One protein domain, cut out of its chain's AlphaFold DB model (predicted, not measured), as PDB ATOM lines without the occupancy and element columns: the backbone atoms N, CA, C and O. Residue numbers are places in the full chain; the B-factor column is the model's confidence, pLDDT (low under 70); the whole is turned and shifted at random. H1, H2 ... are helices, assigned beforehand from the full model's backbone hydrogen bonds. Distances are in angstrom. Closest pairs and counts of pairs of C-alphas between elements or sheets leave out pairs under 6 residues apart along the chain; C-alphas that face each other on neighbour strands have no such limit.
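AT A GLANCE: This is residues 128 to 172 of the 276 residues of the protein "DUF4218 domain-containing protein" of Oryza sativa subsp. indica (UniProt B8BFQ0). A loose, open helical hairpin: H2, the longer helix, and H1 run side by side in opposite directions, touching only through H1's residues 128 to 133 and H2's residues 156 to 160. Residues 141 to 146 of the turn stick out at one end, and residues 164 to 170, of which 164 belongs to H2, at the other. The printed part has 45 residues, with two named helices, H1 then H2, and no named strand; it is all helix, loose, with a radius of gyration of the C-alphas of 12.8 A and spans of 38 by 19 by 10 A, only just flat.

HOW THE PARTS SIT: H2, residues 150 to 164, touches H1, residues 128 to 140, the closest C-alphas being those of Ile 159 and Arg 129, 6.6 A apart. They run opposite ways at a shallow tilt of 9 degrees. Within hydrogen-bond range are 7 of 11 O i to N i+4 pairs in H2 and 7 of 9 in H1.

IN THESE COORDINATES: H2 measures 21.2 A from first to last C-alpha, ending at (-1.543, 37.297, -44.387). H1 measures 17.4 A, beginning at (8.212, 44.942, -38.904).

THE WHOLE: The farthest C-alphas, Pro 144 and Tyr 170, are 37.8 A apart. The printed part has no cut; the link is short. The model's pLDDT is under 70 at residues 128 to 130 and 160 to 172.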
ATOM      1  N   LEU A 128       8.368  45.549 -40.226       62.53
ATOM      2  CA  LEU A 128       8.212  44.942 -38.904       62.53
ATOM      3  C   LEU A 128       8.781  43.521 -38.847       62.53
ATOM      4  O   LEU A 128       9.349  43.122 -37.839       62.53
ATOM      5  N   ARG A 129       8.685  42.770 -39.948       60.84
ATOM      6  CA  ARG A 129       9.062  41.353 -40.006       60.84
ATOM      7  C   ARG A 129      10.550  41.095 -39.747       60.84
ATOM      8  O   ARG A 129      10.896  40.085 -39.150       60.84
ATOM      9  N   GLY A 130      11.426  41.983 -40.220       67.69
ATOM     10  CA  GLY A 130      12.877  41.831 -40.063       67.69
ATOM     11  C   GLY A 130      13.428  42.555 -38.839       67.69
ATOM     12  O   GLY A 130      14.373  42.084 -38.215       67.69
ATOM     13  N   GLU A 131      12.830  43.690 -38.483       71.69
ATOM     14  CA  GLU A 131      13.344  44.567 -37.430       71.69
ATOM     15  C   GLU A 131      12.831  44.183 -36.040       71.69
ATOM     16  O   GLU A 131      13.566  44.330 -35.069       71.69
ATOM     17  N   ILE A 132      11.623  43.622 -35.915       75.94
ATOM     18  CA  ILE A 132      11.065  43.258 -34.603       75.94
ATOM     19  C   ILE A 132      11.848  42.155 -33.897       75.94
ATOM     20  O   ILE A 132      12.154  42.349 -32.722       75.94
ATOM     21  N   PRO A 133      12.263  41.061 -34.560       78.62
ATOM     22  CA  PRO A 133      13.139  40.084 -33.921       78.62
ATOM     23  C   PRO A 133      14.453  40.716 -33.438       78.62
ATOM     24  O   PRO A 133      14.930  40.402 -32.355       78.62
ATOM     25  N   ILE A 134      15.014  41.665 -34.196       79.62
ATOM     26  CA  ILE A 134      16.250  42.370 -33.825       79.62
ATOM     27  C   ILE A 134      16.017  43.275 -32.610       79.62
ATOM     28  O   ILE A 134      16.848  43.312 -31.703       79.62
ATOM     29  N   ILE A 135      14.892  43.990 -32.570       78.12
ATOM     30  CA  ILE A 135      14.514  44.857 -31.450       78.12
ATOM     31  C   ILE A 135      14.261  44.019 -30.198       78.12
ATOM     32  O   ILE A 135      14.773  44.368 -29.139       78.12
ATOM     33  N   LEU A 136      13.562  42.888 -30.313       78.44
ATOM     34  CA  LEU A 136      13.333  41.966 -29.201       78.44
ATOM     35  C   LEU A 136      14.652  41.403 -28.659       78.44
ATOM     36  O   LEU A 136      14.890  41.509 -27.462       78.44
ATOM     37  N   CYS A 137      15.568  40.965 -29.527       81.00
ATOM     38  CA  CYS A 137      16.911  40.533 -29.119       81.00
ATOM     39  C   CYS A 137      17.741  41.654 -28.463       81.00
ATOM     40  O   CYS A 137      18.613  41.389 -27.636       81.00
ATOM     41  N   LYS A 138      17.533  42.921 -28.849       78.38
ATOM     42  CA  LYS A 138      18.188  44.075 -28.205       78.38
ATOM     43  C   LYS A 138      17.554  44.392 -26.847       78.38
ATOM     44  O   LYS A 138      18.284  44.742 -25.926       78.38
ATOM     45  N   LEU A 139      16.235  44.256 -26.713       79.06
ATOM     46  CA  LEU A 139      15.514  44.445 -25.453       79.06
ATOM     47  C   LEU A 139      15.832  43.327 -24.451       79.06
ATOM     48  O   LEU A 139      15.953  43.611 -23.264       79.06
ATOM     49  N   GLU A 140      16.033  42.090 -24.914       81.50
ATOM     50  CA  GLU A 140      16.411  40.933 -24.080       81.50
ATOM     51  C   GLU A 140      17.750  41.138 -23.369       81.50
ATOM     52  O   GLU A 140      17.979  40.640 -22.274       81.50
ATOM     53  N   LYS A 141      18.627  41.959 -23.950       80.31
ATOM     54  CA  LYS A 141      19.894  42.343 -23.320       80.31
ATOM     55  C   LYS A 141      19.747  43.400 -22.224       80.31
ATOM     56  O   LYS A 141      20.722  43.657 -21.522       80.31
ATOM     57  N   ILE A 142      18.596  44.067 -22.132       79.88
ATOM     58  CA  ILE A 142      18.367  45.225 -21.252       79.88
ATOM     59  C   ILE A 142      17.438  44.855 -20.099       79.88
ATOM     60  O   ILE A 142      17.662  45.301 -18.977       79.88
ATOM     61  N   PHE A 143      16.401  44.066 -20.375       78.44
ATOM     62  CA  PHE A 143      15.404  43.678 -19.386       78.44
ATOM     63  C   PHE A 143      15.678  42.273 -18.837       78.44
ATOM     64  O   PHE A 143      16.184  41.420 -19.567       78.44
ATOM     65  N   PRO A 144      15.336  42.005 -17.564       79.50
ATOM     66  CA  PRO A 144      15.429  40.665 -17.001       79.50
ATOM     67  C   PRO A 144      14.532  39.676 -17.768       79.50
ATOM     68  O   PRO A 144      13.490  40.075 -18.296       79.50
ATOM     69  N   PRO A 145      14.878  38.375 -17.798       75.06
ATOM     70  CA  PRO A 145      14.124  37.360 -18.539       75.06
ATOM     71  C   PRO A 145      12.656  37.240 -18.096       75.06
ATOM     72  O   PRO A 145      11.817  36.843 -18.896       75.06
ATOM     73  N   ALA A 146      12.320  37.660 -16.870       77.19
ATOM     74  CA  ALA A 146      10.943  37.733 -16.376       77.19
ATOM     75  C   ALA A 146      10.043  38.707 -17.170       77.19
ATOM     76  O   ALA A 146       8.825  38.556 -17.164       77.19
ATOM     77  N   PHE A 147      10.623  39.686 -17.876       72.44
ATOM     78  CA  PHE A 147       9.887  40.638 -18.716       72.44
ATOM     79  C   PHE A 147       9.474  40.047 -20.079       72.44
ATOM     80  O   PHE A 147       8.557  40.553 -20.725       72.44
ATOM     81  N   PHE A 148      10.134  38.976 -20.535       76.06
ATOM     82  CA  PHE A 148       9.860  38.342 -21.827       76.06
ATOM     83  C   PHE A 148       8.849  37.214 -21.669       76.06
ATOM     84  O   PHE A 148       9.193  36.034 -21.634       76.06
ATOM     85  N   ASP A 149       7.576  37.588 -21.599       76.44
ATOM     86  CA  ASP A 149       6.481  36.630 -21.610       76.44
ATOM     87  C   ASP A 149       6.146  36.132 -23.036       76.44
ATOM     88  O   ASP A 149       6.666  36.586 -24.069       76.44
ATOM     89  N   VAL A 150       5.239  35.154 -23.099       77.19
ATOM     90  CA  VAL A 150       4.696  34.613 -24.357       77.19
ATOM     91  C   VAL A 150       3.963  35.700 -25.163       77.19
ATOM     92  O   VAL A 150       3.898  35.612 -26.391       77.19
ATOM     93  N   MET A 151       3.457  36.752 -24.513       76.50
ATOM     94  CA  MET A 151       2.727  37.845 -25.166       76.50
ATOM     95  C   MET A 151       3.663  38.733 -25.990       76.50
ATOM     96  O   MET A 151       3.308  39.128 -27.103       76.50
ATOM     97  N   VAL A 152       4.880  38.997 -25.505       75.38
ATOM     98  CA  VAL A 152       5.906  39.748 -26.245       75.38
ATOM     99  C   VAL A 152       6.355  38.981 -27.495       75.38
ATOM    100  O   VAL A 152       6.522  39.576 -28.562       75.38
ATOM    101  N   HIS A 153       6.472  37.654 -27.406       75.50
ATOM    102  CA  HIS A 153       6.802  36.802 -28.554       75.50
ATOM    103  C   HIS A 153       5.648  36.679 -29.557       75.50
ATOM    104  O   HIS A 153       5.884  36.606 -30.766       75.50
ATOM    105  N   LEU A 154       4.398  36.731 -29.087       77.56
ATOM    106  CA  LEU A 154       3.213  36.708 -29.947       77.56
ATOM    107  C   LEU A 154       3.194  37.879 -30.938       77.56
ATOM    108  O   LEU A 154       2.706  37.719 -32.055       77.56
ATOM    109  N   CYS A 155       3.785  39.025 -30.584       74.50
ATOM    110  CA  CYS A 155       3.920  40.171 -31.484       74.50
ATOM    111  C   CYS A 155       4.646  39.822 -32.794       74.50
ATOM    112  O   CYS A 155       4.315  40.401 -33.826       74.50
ATOM    113  N   ILE A 156       5.587  38.865 -32.781       76.50
ATOM    114  CA  ILE A 156       6.291  38.397 -33.988       76.50
ATOM    115  C   ILE A 156       5.307  37.695 -34.932       76.50
ATOM    116  O   ILE A 156       5.230  38.026 -36.115       76.50
ATOM    117  N   HIS A 157       4.515  36.767 -34.396       77.50
ATOM    118  CA  HIS A 157       3.525  36.010 -35.166       77.50
ATOM    119  C   HIS A 157       2.358  36.887 -35.630       77.50
ATOM    120  O   HIS A 157       1.873  36.724 -36.747       77.50
ATOM    121  N   LEU A 158       1.965  37.878 -34.826       73.25
ATOM    122  CA  LEU A 158       0.882  38.802 -35.159       73.25
ATOM    123  C   LEU A 158       1.176  39.617 -36.428       73.25
ATOM    124  O   LEU A 158       0.257  39.977 -37.159       73.25
ATOM    125  N   ILE A 159       2.448  39.923 -36.698       72.56
ATOM    126  CA  ILE A 159       2.865  40.647 -37.907       72.56
ATOM    127  C   ILE A 159       2.714  39.757 -39.134       72.56
ATOM    128  O   ILE A 159       2.179  40.212 -40.144       72.56
ATOM    129  N   ASP A 160       3.154  38.502 -39.047       69.94
ATOM    130  CA  ASP A 160       2.976  37.531 -40.128       69.94
ATOM    131  C   ASP A 160       1.478  37.302 -40.400       69.94
ATOM    132  O   ASP A 160       1.041  37.353 -41.552       69.94
ATOM    133  N   ASP A 161       0.668  37.188 -39.345       67.62
ATOM    134  CA  ASP A 161      -0.788  37.076 -39.447       67.62
ATOM    135  C   ASP A 161      -1.444  38.339 -40.015       67.62
ATOM    136  O   ASP A 161      -2.416  38.238 -40.764       67.62
ATOM    137  N   ALA A 162      -0.932  39.529 -39.698       66.25
ATOM    138  CA  ALA A 162      -1.418  40.798 -40.242       66.25
ATOM    139  C   ALA A 162      -1.024  40.998 -41.713       66.25
ATOM    140  O   ALA A 162      -1.757  41.643 -42.458       66.25
ATOM    141  N   ILE A 163       0.112  40.446 -42.144       64.50
ATOM    142  CA  ILE A 163       0.524  40.440 -43.554       64.50
ATOM    143  C   ILE A 163      -0.348  39.460 -44.350       64.50
ATOM    144  O   ILE A 163      -0.761  39.774 -45.467       64.50
ATOM    145  N   LEU A 164      -0.662  38.295 -43.774       63.81
ATOM    146  CA  LEU A 164      -1.543  37.297 -44.387       63.81
ATOM    147  C   LEU A 164      -3.016  37.748 -44.398       63.81
ATOM    148  O   LEU A 164      -3.724  37.537 -45.386       63.81
ATOM    149  N   ARG A 165      -3.485  38.420 -43.338       58.84
ATOM    150  CA  ARG A 165      -4.790  39.099 -43.288       58.84
ATOM    151  C   ARG A 165      -4.699  40.448 -44.010       58.84
ATOM    152  O   ARG A 165      -4.590  41.500 -43.389       58.84
ATOM    153  N   VAL A 166      -4.822  40.405 -45.337       54.38
ATOM    154  CA  VAL A 166      -5.281  41.511 -46.215       54.38
ATOM    155  C   VAL A 166      -6.232  42.457 -45.440       54.38
ATOM    156  O   VAL A 166      -7.048  41.936 -44.683       54.38
ATOM    157  N   PRO A 167      -6.145  43.806 -45.589       56.31
ATOM    158  CA  PRO A 167      -6.737  44.866 -44.766       56.31
ATOM    159  C   PRO A 167      -7.628  44.440 -43.601       56.31
ATOM    160  O   PRO A 167      -8.682  43.853 -43.822       56.31
ATOM    161  N   VAL A 168      -7.267  44.872 -42.383       57.94
ATOM    162  CA  VAL A 168      -7.950  44.657 -41.081       57.94
ATOM    163  C   VAL A 168      -9.481  44.540 -41.151       57.94
ATOM    164  O   VAL A 168     -10.068  43.773 -40.395       57.94
ATOM    165  N   GLN A 169     -10.129  45.239 -42.081       55.97
ATOM    166  CA  GLN A 169     -11.554  45.123 -42.392       55.97
ATOM    167  C   GLN A 169     -12.049  43.683 -42.650       55.97
ATOM    168  O   GLN A 169     -13.166  43.374 -42.242       55.97
ATOM    169  N   TYR A 170     -11.251  42.799 -43.261       53.81
ATOM    170  CA  TYR A 170     -11.602  41.382 -43.473       53.81
ATOM    171  C   TYR A 170     -11.104  40.454 -42.359       53.81
ATOM    172  O   TYR A 170     -11.520  39.301 -42.279       53.81
ATOM    173  N   GLY A 171     -10.233  40.946 -41.473       62.34
ATOM    174  CA  GLY A 171      -9.763  40.183 -40.319       62.34
ATOM    175  C   GLY A 171     -10.818  40.048 -39.219       62.34
ATOM    176  O   GLY A 171     -10.739  39.115 -38.417       62.34
ATOM    177  N   TRP A 172     -11.797  40.956 -39.207       68.19
ATOM    178  CA  TRP A 172     -12.896  40.993 -38.253       68.19
ATOM    179  C   TRP A 172     -14.063  40.176 -38.804       68.19
ATOM    180  O   TRP A 172     -14.511  40.391 -39.924       68.19
TER     181      TRP A 172